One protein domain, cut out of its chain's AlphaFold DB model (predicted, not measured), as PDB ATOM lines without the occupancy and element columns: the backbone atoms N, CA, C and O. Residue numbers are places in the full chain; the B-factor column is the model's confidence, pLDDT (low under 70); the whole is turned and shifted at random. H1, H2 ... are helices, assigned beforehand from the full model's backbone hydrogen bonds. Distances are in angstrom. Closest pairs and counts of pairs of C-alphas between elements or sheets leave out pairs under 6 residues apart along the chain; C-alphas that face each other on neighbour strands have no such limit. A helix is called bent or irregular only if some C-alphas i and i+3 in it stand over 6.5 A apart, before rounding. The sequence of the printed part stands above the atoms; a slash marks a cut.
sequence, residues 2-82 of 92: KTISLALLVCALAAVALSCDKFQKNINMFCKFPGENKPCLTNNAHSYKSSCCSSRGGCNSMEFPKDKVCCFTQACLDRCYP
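AT A GLANCE: This is residues 2 to 82 of the 92 residues of an uncharacterized protein of Oesophagostomum dentatum (UniProt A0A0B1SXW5). One long helix, H1, sticks out with its residues 2 to 14 as a free arm, and the rest of it runs along a small body of short helices and loops. In that body H2 folds back on residues 16 to 23 of H1 as the second leg of a helical hairpin, H3 packs on H2, and H4 sits at the end of the body far from the arm. The printed part has 81 residues with four named helices, in the order H1, H2, H3, H4, and no named strand; the class is all helix. The whole is loose, with a radius of gyration of the C-alphas of 15.8 A, and spans 55 by 21 by 19 A, a rod; without the arm, residues 2 to 14, the body spans 38 by 20 by 18 A.

HOW THE PARTS SIT: H1, residues 2 to 30, touches H2, residues 45 to 54, with its residues 16 to 23 alone. The closest C-alphas of the two are those of Cys 20 and Cys 53, 4.6 A apart. They form a hairpin, running opposite ways at a steep tilt of 41 degrees. H2 is only just irregular, with C-alphas 47 and 50 6.8 A apart, and its line is a rough one. H3, residues 66 to 69, touches H2; their closest C-alphas, those of Ala 45 and Val 69, are 4.3 A apart. H1 and H3 are close but not clearly touching, and their closest C-alphas are those of Phe 30 and Lys 66, 7.0 A apart. H4, residues 74 to 80, is apart from H1, H2 and H3. In H4 each O i to N i+4 pair is within hydrogen-bond range; in H1 22 of 25 are, in H2 3 of 6, and H3 is too short for such a pair.

IN THESE COORDINATES: H1 begins at Lys 2, C-alpha at (59.927, -48.399, -29.960), and ends at Phe 30, C-alpha at (27.516, -22.784, -43.602), 43.5 A from first to last C-alpha. H2 measures 15.9 A in the same way, from Ala 45 to Ser 54. H3 runs from Lys 66 to Val 69, 5.2 A. H4 runs from Gln 74 to Cys 80, 10.0 A, with C-alpha 80 at (33.306, -14.238, -53.929).

THE WHOLE: The two C-alphas farthest apart are those of Lys 2 and Gln 74, 55.6 A. Without residues 2 to 14, which stand free, the body of 68 residues spans 38 by 20 by 18 A. The links from H1 to H2, 14 residues, and from H2 to H3, 11 residues, are long; the link from H3 to H4, 4 residues, is tight. The printed part has no cut. Its mean pLDDT is 86.6, and residues 2 and 15 are under 70.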
ATOM      1  N   LYS A   2      59.898 -49.324 -28.796       63.91
ATOM      2  CA  LYS A   2      59.927 -48.399 -29.960       63.91
ATOM      3  C   LYS A   2      58.713 -48.500 -30.905       63.91
ATOM      4  O   LYS A   2      58.217 -47.478 -31.360       63.91
ATOM      5  N   THR A   3      58.219 -49.708 -31.172       74.00
ATOM      6  CA  THR A   3      57.064 -49.952 -32.060       74.00
ATOM      7  C   THR A   3      55.735 -49.466 -31.476       74.00
ATOM      8  O   THR A   3      54.915 -48.917 -32.202       74.00
ATOM      9  N   ILE A   4      55.547 -49.595 -30.158       75.31
ATOM     10  CA  ILE A   4      54.351 -49.115 -29.446       75.31
ATOM     11  C   ILE A   4      54.326 -47.581 -29.432       75.31
ATOM     12  O   ILE A   4      53.292 -46.975 -29.700       75.31
ATOM     13  N   SER A   5      55.478 -46.944 -29.190       73.88
ATOM     14  CA  SER A   5      55.608 -45.483 -29.238       73.88
ATOM     15  C   SER A   5      55.326 -44.920 -30.635       73.88
ATOM     16  O   SER A   5      54.636 -43.911 -30.750       73.88
ATOM     17  N   LEU A   6      55.800 -45.588 -31.697       77.88
ATOM     18  CA  LEU A   6      55.488 -45.203 -33.078       77.88
ATOM     19  C   LEU A   6      53.991 -45.331 -33.385       77.88
ATOM     20  O   LEU A   6      53.410 -44.419 -33.966       77.88
ATOM     21  N   ALA A   7      53.356 -46.431 -32.966       77.06
ATOM     22  CA  ALA A   7      51.930 -46.659 -33.195       77.06
ATOM     23  C   ALA A   7      51.052 -45.589 -32.519       77.06
ATOM     24  O   ALA A   7      50.130 -45.064 -33.139       77.06
ATOM     25  N   LEU A   8      51.372 -45.207 -31.277       78.25
ATOM     26  CA  LEU A   8      50.667 -44.139 -30.561       78.25
ATOM     27  C   LEU A   8      50.811 -42.777 -31.254       78.25
ATOM     28  O   LEU A   8      49.833 -42.036 -31.356       78.25
ATOM     29  N   LEU A   9      52.004 -42.468 -31.770       78.69
ATOM     30  CA  LEU A   9      52.258 -41.225 -32.500       78.69
ATOM     31  C   LEU A   9      51.427 -41.149 -33.793       78.69
ATOM     32  O   LEU A   9      50.820 -40.120 -34.085       78.69
ATOM     33  N   VAL A  10      51.353 -42.255 -34.540       78.06
ATOM     34  CA  VAL A  10      50.554 -42.357 -35.772       78.06
ATOM     35  C   VAL A  10      49.059 -42.203 -35.477       78.06
ATOM     36  O   VAL A  10      48.378 -41.443 -36.165       78.06
ATOM     37  N   CYS A  11      48.547 -42.849 -34.425       73.00
ATOM     38  CA  CYS A  11      47.148 -42.705 -34.010       73.00
ATOM     39  C   CYS A  11      46.800 -41.262 -33.613       73.00
ATOM     40  O   CYS A  11      45.737 -40.762 -33.986       73.00
ATOM     41  N   ALA A  12      47.694 -40.573 -32.898       73.62
ATOM     42  CA  ALA A  12      47.497 -39.174 -32.529       73.62
ATOM     43  C   ALA A  12      47.449 -38.258 -33.766       73.62
ATOM     44  O   ALA A  12      46.557 -37.416 -33.873       73.62
ATOM     45  N   LEU A  13      48.349 -38.458 -34.735       73.56
ATOM     46  CA  LEU A  13      48.363 -37.696 -35.988       73.56
ATOM     47  C   LEU A  13      47.097 -37.932 -36.827       73.56
ATOM     48  O   LEU A  13      46.515 -36.975 -37.340       73.56
ATOM     49  N   ALA A  14      46.630 -39.180 -36.922       72.12
ATOM     50  CA  ALA A  14      45.392 -39.515 -37.623       72.12
ATOM     51  C   ALA A  14      44.160 -38.875 -36.959       72.12
ATOM     52  O   ALA A  14      43.290 -38.342 -37.649       72.12
ATOM     53  N   ALA A  15      44.101 -38.861 -35.623       69.44
ATOM     54  CA  ALA A  15      43.022 -38.207 -34.883       69.44
ATOM     55  C   ALA A  15      42.992 -36.686 -35.121       69.44
ATOM     56  O   ALA A  15      41.916 -36.115 -35.309       69.44
ATOM     57  N   VAL A  16      44.160 -36.035 -35.177       70.69
ATOM     58  CA  VAL A  16      44.264 -34.607 -35.515       70.69
ATOM     59  C   VAL A  16      43.818 -34.354 -36.960       70.69
ATOM     60  O   VAL A  16      43.039 -33.432 -37.198       70.69
ATOM     61  N   ALA A  17      44.216 -35.192 -37.919       72.25
ATOM     62  CA  ALA A  17      43.767 -35.063 -39.308       72.25
ATOM     63  C   ALA A  17      42.232 -35.165 -39.433       72.25
ATOM     64  O   ALA A  17      41.603 -34.272 -40.000       72.25
ATOM     65  N   LEU A  18      41.620 -36.171 -38.798       70.38
ATOM     66  CA  LEU A  18      40.163 -36.363 -38.772       70.38
ATOM     67  C   LEU A  18      39.425 -35.207 -38.077       70.38
ATOM     68  O   LEU A  18      38.336 -34.806 -38.491       70.38
ATOM     69  N   SER A  19      40.011 -34.641 -37.020       72.81
ATOM     70  CA  SER A  19      39.439 -33.476 -36.332       72.81
ATOM     71  C   SER A  19      39.411 -32.228 -37.228       72.81
ATOM     72  O   SER A  19      38.475 -31.428 -37.144       72.81
ATOM     73  N   CYS A  20      40.376 -32.100 -38.145       82.62
ATOM     74  CA  CYS A  20      40.435 -31.007 -39.109       82.62
ATOM     75  C   CYS A  20      39.403 -31.122 -40.242       82.62
ATOM     76  O   CYS A  20      39.010 -30.091 -40.795       82.62
ATOM     77  N   ASP A  21      38.925 -32.324 -40.576       87.56
ATOM     78  CA  ASP A  21      37.910 -32.510 -41.624       87.56
ATOM     79  C   ASP A  21      36.573 -31.854 -41.257       87.56
ATOM     80  O   ASP A  21      35.847 -31.354 -42.123       87.56
ATOM     81  N   LYS A  22      36.262 -31.766 -39.956       90.31
ATOM     82  CA  LYS A  22      35.060 -31.074 -39.472       90.31
ATOM     83  C   LYS A  22      35.056 -29.590 -39.829       90.31
ATOM     84  O   LYS A  22      34.001 -29.064 -40.180       90.31
ATOM     85  N   PHE A  23      36.217 -28.934 -39.820       92.62
ATOM     86  CA  PHE A  23      36.331 -27.538 -40.238       92.62
ATOM     87  C   PHE A  23      35.899 -27.362 -41.699       92.62
ATOM     88  O   PHE A  23      35.072 -26.505 -42.010       92.62
ATOM     89  N   GLN A  24      36.405 -28.223 -42.589       92.62
ATOM     90  CA  GLN A  24      36.059 -28.193 -44.011       92.62
ATOM     91  C   GLN A  24      34.580 -28.532 -44.243       92.62
ATOM     92  O   GLN A  24      33.914 -27.891 -45.061       92.62
ATOM     93  N   LYS A  25      34.042 -29.505 -43.498       93.25
ATOM     94  CA  LYS A  25      32.618 -29.859 -43.538       93.25
ATOM     95  C   LYS A  25      31.732 -28.672 -43.150       93.25
ATOM     96  O   LYS A  25      30.781 -28.373 -43.870       93.25
ATOM     97  N   ASN A  26      32.064 -27.975 -42.065       93.75
ATOM     98  CA  ASN A  26      31.314 -26.808 -41.598       93.75
ATOM     99  C   ASN A  26      31.419 -25.629 -42.578       93.75
ATOM    100  O   ASN A  26      30.411 -24.982 -42.846       93.75
ATOM    101  N   ILE A  27      32.589 -25.402 -43.188       94.62
ATOM    102  CA  ILE A  27      32.753 -24.430 -44.282       94.62
ATOM    103  C   ILE A  27      31.776 -24.719 -45.427       94.62
ATOM    104  O   ILE A  27      31.065 -23.823 -45.881       94.62
ATOM    105  N   ASN A  28      31.721 -25.970 -45.882       93.50
ATOM    106  CA  ASN A  28      30.868 -26.355 -47.003       93.50
ATOM    107  C   ASN A  28      29.374 -26.267 -46.663       93.50
ATOM    108  O   ASN A  28      28.564 -26.045 -47.559       93.50
ATOM    109  N   MET A  29      29.022 -26.458 -45.391       91.75
ATOM    110  CA  MET A  29      27.647 -26.402 -44.903       91.75
ATOM    111  C   MET A  29      27.156 -24.967 -44.685       91.75
ATOM    112  O   MET A  29      26.044 -24.648 -45.086       91.75
ATOM    113  N   PHE A  30      27.960 -24.111 -44.046       91.88
ATOM    114  CA  PHE A  30      27.516 -22.784 -43.602       91.88
ATOM    115  C   PHE A  30      27.956 -21.643 -44.509       91.88
ATOM    116  O   PHE A  30      27.273 -20.628 -44.574       91.88
ATOM    117  N   CYS A  31      29.095 -21.782 -45.187       93.06
ATOM    118  CA  CYS A  31      29.666 -20.690 -45.968       93.06
ATOM    119  C   CYS A  31      29.385 -20.815 -47.471       93.06
ATOM    120  O   CYS A  31      29.788 -19.945 -48.239       93.06
ATOM    121  N   LYS A  32      28.748 -21.901 -47.925       91.88
ATOM    122  CA  LYS A  32      28.406 -22.097 -49.338       91.88
ATOM    123  C   LYS A  32      27.016 -21.564 -49.635       91.88
ATOM    124  O   LYS A  32      26.031 -22.089 -49.128       91.88
ATOM    125  N   PHE A  33      26.959 -20.552 -50.494       87.50
ATOM    126  CA  PHE A  33      25.696 -19.986 -50.947       87.50
ATOM    127  C   PHE A  33      24.963 -20.945 -51.902       87.50
ATOM    128  O   PHE A  33      25.617 -21.672 -52.661       87.50
ATOM    129  N   PRO A  34      23.617 -20.980 -51.876       84.19
ATOM    130  CA  PRO A  34      22.833 -21.770 -52.821       84.19
ATOM    131  C   PRO A  34      23.182 -21.437 -54.276       84.19
ATOM    132  O   PRO A  34      23.378 -20.278 -54.632       84.19
ATOM    133  N   GLY A  35      23.283 -22.466 -55.120       87.06
ATOM    134  CA  GLY A  35      23.661 -22.311 -56.530       87.06
ATOM    135  C   GLY A  35      25.154 -22.066 -56.784       87.06
ATOM    136  O   GLY A  35      25.563 -22.003 -57.942       87.06
ATOM    137  N   GLU A  36      25.984 -21.969 -55.740       90.44
ATOM    138  CA  GLU A  36      27.426 -21.771 -55.886       90.44
ATOM    139  C   GLU A  36      28.217 -23.072 -55.712       90.44
ATOM    140  O   GLU A  36      27.937 -23.918 -54.857       90.44
ATOM    141  N   ASN A  37      29.273 -23.209 -56.515       90.56
ATOM    142  CA  ASN A  37      30.136 -24.394 -56.514       90.56
ATOM    143  C   ASN A  37      31.189 -24.366 -55.399       90.56
ATOM    144  O   ASN A  37      31.780 -25.397 -55.078       90.56
ATOM    145  N   LYS A  38      31.461 -23.189 -54.822       92.62
ATOM    146  CA  LYS A  38      32.510 -22.982 -53.816       92.62
ATOM    147  C   LYS A  38      31.978 -22.147 -52.648       92.62
ATOM    148  O   LYS A  38      31.178 -21.243 -52.886       92.62
ATOM    149  N   PRO A  39      32.416 -22.420 -51.407       94.44
ATOM    150  CA  PRO A  39      32.082 -21.594 -50.252       94.44
ATOM    151  C   PRO A  39      32.712 -20.200 -50.342       94.44
ATOM    152  O   PRO A  39      33.776 -20.029 -50.938       94.44
ATOM    153  N   CYS A  40      32.073 -19.221 -49.709       93.88
ATOM    154  CA  CYS A  40      32.541 -17.847 -49.615       93.88
ATOM    155  C   CYS A  40      33.027 -17.542 -48.198       93.88
ATOM    156  O   CYS A  40      32.262 -17.522 -47.230       93.88
ATOM    157  N   LEU A  41      34.336 -17.340 -48.088       95.31
ATOM    158  CA  LEU A  41      35.060 -17.231 -46.829       95.31
ATOM    159  C   LEU A  41      35.631 -15.832 -46.645       95.31
ATOM    160  O   LEU A  41      36.047 -15.205 -47.620       95.31
ATOM    161  N   THR A  42      35.736 -15.370 -45.404       95.19
ATOM    162  CA  THR A  42      36.494 -14.153 -45.091       95.19
ATOM    163  C   THR A  42      37.984 -14.350 -45.401       95.19
ATOM    164  O   THR A  42      38.488 -15.474 -45.434       95.19
ATOM    165  N   ASN A  43      38.729 -13.256 -45.593       93.00
ATOM    166  CA  ASN A  43      40.173 -13.329 -45.874       93.00
ATOM    167  C   ASN A  43      40.964 -14.053 -44.769       93.00
ATOM    168  O   ASN A  43      41.994 -14.656 -45.050       93.00
ATOM    169  N   ASN A  44      40.475 -14.017 -43.524       92.44
ATOM    170  CA  ASN A  44      41.145 -14.616 -42.371       92.44
ATOM    171  C   ASN A  44      40.538 -15.968 -41.940       92.44
ATOM    172  O   ASN A  44      40.859 -16.483 -40.869       92.44
ATOM    173  N   ALA A  45      39.661 -16.563 -42.752       92.62
ATOM    174  CA  ALA A  45      38.935 -17.785 -42.414       92.62
ATOM    175  C   ALA A  45      39.846 -18.945 -41.982       92.62
ATOM    176  O   ALA A  45      39.560 -19.638 -41.007       92.62
ATOM    177  N   HIS A  46      40.974 -19.145 -42.665       92.19
ATOM    178  CA  HIS A  46      41.871 -20.268 -42.389       92.19
ATOM    179  C   HIS A  46      42.646 -20.147 -41.069       92.19
ATOM    180  O   HIS A  46      43.096 -21.172 -40.557       92.19
ATOM    181  N   SER A  47      42.741 -18.953 -40.470       93.75
ATOM    182  CA  SER A  47      43.372 -18.781 -39.149       93.75
ATOM    183  C   SER A  47      42.639 -19.534 -38.032       93.75
ATOM    184  O   SER A  47      43.252 -19.921 -37.042       93.75
ATOM    185  N   TYR A  48      41.350 -19.831 -38.222       92.44
ATOM    186  CA  TYR A  48      40.524 -20.564 -37.262       92.44
ATOM    187  C   TYR A  48      40.636 -22.090 -37.401       92.44
ATOM    188  O   TYR A  48      40.120 -22.827 -36.558       92.44
ATOM    189  N   LYS A  49      41.323 -22.589 -38.443       91.50
ATOM    190  CA  LYS A  49      41.455 -24.030 -38.694       91.50
ATOM    191  C   LYS A  49      42.202 -24.728 -37.559       91.50
ATOM    192  O   LYS A  49      41.728 -25.746 -37.071       91.50
ATOM    193  N   SER A  50      43.339 -24.182 -37.130       88.38
ATOM    194  CA  SER A  50      44.166 -24.776 -36.069       88.38
ATOM    195  C   SER A  50      43.399 -24.888 -34.753       88.38
ATOM    196  O   SER A  50      43.391 -25.959 -34.152       88.38
ATOM    197  N   SER A  51      42.680 -23.829 -34.367       88.12
ATOM    198  CA  SER A  51      41.811 -23.831 -33.187       88.12
ATOM    199  C   SER A  51      40.735 -24.915 -33.288       88.12
ATOM    200  O   SER A  51      40.580 -25.702 -32.355       88.12
ATOM    201  N   CYS A  52      40.073 -25.045 -34.443       89.19
ATOM    202  CA  CYS A  52      39.089 -26.103 -34.665       89.19
ATOM    203  C   CYS A  52      39.698 -27.512 -34.559       89.19
ATOM    204  O   CYS A  52      39.095 -28.378 -33.934       89.19
ATOM    205  N   CYS A  53      40.880 -27.744 -35.135       87.81
ATOM    206  CA  CYS A  53      41.561 -29.041 -35.077       87.81
ATOM    207  C   CYS A  53      42.064 -29.388 -33.666       87.81
ATOM    208  O   CYS A  53      42.144 -30.556 -33.304       87.81
ATOM    209  N   SER A  54      42.419 -28.382 -32.862       86.56
ATOM    210  CA  SER A  54      42.867 -28.598 -31.482       86.56
ATOM    211  C   SER A  54      41.729 -28.923 -30.512       86.56
ATOM    212  O   SER A  54      41.986 -29.454 -29.431       86.56
ATOM    213  N   SER A  55      40.475 -28.634 -30.879       84.50
ATOM    214  CA  SER A  55      39.312 -28.994 -30.067       84.50
ATOM    215  C   SER A  55      39.139 -30.510 -29.997       84.50
ATOM    216  O   SER A  55      39.383 -31.233 -30.966       84.50
ATOM    217  N   ARG A  56      38.676 -31.018 -28.850       80.31
ATOM    218  CA  ARG A  56      38.487 -32.457 -28.627       80.31
ATOM    219  C   ARG A  56      37.479 -33.029 -29.627       80.31
ATOM    220  O   ARG A  56      36.277 -32.828 -29.504       80.31
ATOM    221  N   GLY A  57      37.987 -33.774 -30.607       80.00
ATOM    222  CA  GLY A  57      37.182 -34.330 -31.692       80.00
ATOM    223  C   GLY A  57      36.842 -33.331 -32.805       80.00
ATOM    224  O   GLY A  57      35.975 -33.652 -33.613       80.00
ATOM    225  N   GLY A  58      37.500 -32.171 -32.875       85.19
ATOM    226  CA  GLY A  58      37.267 -31.110 -33.860       85.19
ATOM    227  C   GLY A  58      36.098 -30.184 -33.500       85.19
ATOM    228  O   GLY A  58      35.195 -30.595 -32.774       85.19
ATOM    229  N   CYS A  59      36.079 -28.958 -34.033       88.19
ATOM    230  CA  CYS A  59      34.972 -28.026 -33.788       88.19
ATOM    231  C   CYS A  59      33.644 -28.559 -34.345       88.19
ATOM    232  O   CYS A  59      33.527 -28.947 -35.517       88.19
ATOM    233  N   ASN A  60      32.621 -28.573 -33.497       89.56
ATOM    234  CA  ASN A  60      31.263 -28.902 -33.916       89.56
ATOM    235  C   ASN A  60      30.573 -27.694 -34.594       89.56
ATOM    236  O   ASN A  60      31.148 -26.614 -34.720       89.56
ATOM    237  N   SER A  61      29.340 -27.875 -35.073       88.12
ATOM    238  CA  SER A  61      28.592 -26.828 -35.784       88.12
ATOM    239  C   SER A  61      28.198 -25.625 -34.919       88.12
ATOM    240  O   SER A  61      27.960 -24.550 -35.474       88.12
ATOM    241  N   MET A  62      28.107 -25.799 -33.597       88.50
ATOM    242  CA  MET A  62      27.834 -24.723 -32.637       88.50
ATOM    243  C   MET A  62      29.109 -23.941 -32.299       88.50
ATOM    244  O   MET A  62      29.059 -22.730 -32.138       88.50
ATOM    245  N   GLU A  63      30.253 -24.625 -32.226       89.44
ATOM    246  CA  GLU A  63      31.565 -24.025 -31.940       89.44
ATOM    247  C   GLU A  63      32.205 -23.366 -33.165       89.44
ATOM    248  O   GLU A  63      33.117 -22.551 -33.035       89.44
ATOM    249  N   PHE A  64      31.773 -23.743 -34.369       92.25
ATOM    250  CA  PHE A  64      32.303 -23.185 -35.603       92.25
ATOM    251  C   PHE A  64      31.994 -21.677 -35.681       92.25
ATOM    252  O   PHE A  64      30.818 -21.301 -35.702       92.25
ATOM    253  N   PRO A  65      33.011 -20.798 -35.769       91.81
ATOM    254  CA  PRO A  65      32.820 -19.352 -35.695       91.81
ATOM    255  C   PRO A  65      32.314 -18.795 -37.035       91.81
ATOM    256  O   PRO A  65      33.059 -18.162 -37.788       91.81
ATOM    257  N   LYS A  66      31.033 -19.046 -37.336       91.56
ATOM    258  CA  LYS A  66      30.366 -18.709 -38.605       91.56
ATOM    259  C   LYS A  66      30.633 -17.265 -39.021       91.56
ATOM    260  O   LYS A  66      31.132 -17.050 -40.119       91.56
ATOM    261  N   ASP A  67      30.418 -16.308 -38.122       90.50
ATOM    262  CA  ASP A  67      30.544 -14.871 -38.414       90.50
ATOM    263  C   ASP A  67      31.986 -14.405 -38.656       90.50
ATOM    264  O   ASP A  67      32.222 -13.299 -39.142       90.50
ATOM    265  N   LYS A  68      32.976 -15.231 -38.300       92.88
ATOM    266  CA  LYS A  68      34.396 -14.953 -38.551       92.88
ATOM    267  C   LYS A  68      34.917 -15.671 -39.789       92.88
ATOM    268  O   LYS A  68      35.861 -15.183 -40.411       92.88
ATOM    269  N   VAL A  69      34.333 -16.816 -40.135       94.88
ATOM    270  CA  VAL A  69      34.805 -17.692 -41.217       94.88
ATOM    271  C   VAL A  69      34.021 -17.477 -42.509       94.88
ATOM    272  O   VAL A  69      34.637 -17.363 -43.568       94.88
ATOM    273  N   CYS A  70      32.694 -17.389 -42.444       93.81
ATOM    274  CA  CYS A  70      31.833 -17.213 -43.609       93.81
ATOM    275  C   CYS A  70      31.623 -15.729 -43.940       93.81
ATOM    276  O   CYS A  70      31.631 -14.865 -43.064       93.81
ATOM    277  N   CYS A  71      31.397 -15.424 -45.216       91.56
ATOM    278  CA  CYS A  71      31.004 -14.082 -45.631       91.56
ATOM    279  C   CYS A  71      29.516 -13.828 -45.372       91.56
ATOM    280  O   CYS A  71      28.674 -14.419 -46.044       91.56
ATOM    281  N   PHE A  72      29.217 -12.884 -44.472       86.00
ATOM    282  CA  PHE A  72      27.857 -12.401 -44.198       86.00
ATOM    283  C   PHE A  72      27.633 -10.906 -44.474       86.00
ATOM    284  O   PHE A  72      26.700 -10.298 -43.962       86.00
ATOM    285  N   THR A  73      28.493 -10.281 -45.276       88.88
ATOM    286  CA  THR A  73      28.319  -8.885 -45.703       88.88
ATOM    287  C   THR A  73      28.278  -8.806 -47.220       88.88
ATOM    288  O   THR A  73      28.913  -9.618 -47.897       88.88
ATOM    289  N   GLN A  74      27.565  -7.812 -47.753       88.44
ATOM    290  CA  GLN A  74      27.435  -7.628 -49.200       88.44
ATOM    291  C   GLN A  74      28.808  -7.499 -49.875       88.44
ATOM    292  O   GLN A  74      29.115  -8.252 -50.787       88.44
ATOM    293  N   ALA A  75      29.695  -6.667 -49.321       90.62
ATOM    294  CA  ALA A  75      31.056  -6.505 -49.835       90.62
ATOM    295  C   ALA A  75      31.866  -7.820 -49.847       90.62
ATOM    296  O   ALA A  75      32.686  -8.050 -50.735       90.62
ATOM    297  N   CYS A  76      31.650  -8.702 -48.865       90.81
ATOM    298  CA  CYS A  76      32.329  -9.997 -48.810       90.81
ATOM    299  C   CYS A  76      31.783 -10.955 -49.878       90.81
ATOM    300  O   CYS A  76      32.569 -11.658 -50.511       90.81
ATOM    301  N   LEU A  77      30.464 -10.942 -50.105       89.56
ATOM    302  CA  LEU A  77      29.823 -11.719 -51.165       89.56
ATOM    303  C   LEU A  77      30.203 -11.237 -52.559       89.56
ATOM    304  O   LEU A  77      30.523 -12.071 -53.398       89.56
ATOM    305  N   ASP A  78      30.221  -9.927 -52.798       91.88
ATOM    306  CA  ASP A  78      30.549  -9.348 -54.105       91.88
ATOM    307  C   ASP A  78      31.965  -9.746 -54.552       91.88
ATOM    308  O   ASP A  78      32.218  -9.939 -55.740       91.88
ATOM    309  N   ARG A  79      32.880  -9.961 -53.593       92.25
ATOM    310  CA  ARG A  79      34.220 -10.507 -53.854       92.25
ATOM    311  C   ARG A  79      34.198 -11.982 -54.260       92.25
ATOM    312  O   ARG A  79      34.980 -12.385 -55.113       92.25
ATOM    313  N   CYS A  80      33.368 -12.806 -53.623       91.81
ATOM    314  CA  CYS A  80      33.306 -14.238 -53.929       91.81
ATOM    315  C   CYS A  80      32.506 -14.540 -55.195       91.81
ATOM    316  O   CYS A  80      32.834 -15.466 -55.936       91.81
ATOM    317  N   TYR A  81      31.431 -13.787 -55.396       90.81
ATOM    318  CA  TYR A  81      30.374 -14.061 -56.357       90.81
ATOM    319  C   TYR A  81      30.026 -12.781 -57.139       90.81
ATOM    320  O   TYR A  81      28.884 -12.311 -57.093       90.81
ATOM    321  N   PRO A  82      30.998 -12.183 -57.852       90.62
ATOM    322  CA  PRO A  82      30.792 -10.916 -58.543       90.62
ATOM    323  C   PRO A  82      29.667 -11.035 -59.576       90.62
ATOM    324  O   PRO A  82      29.619 -11.981 -60.362       90.62
TER     325      PRO A  82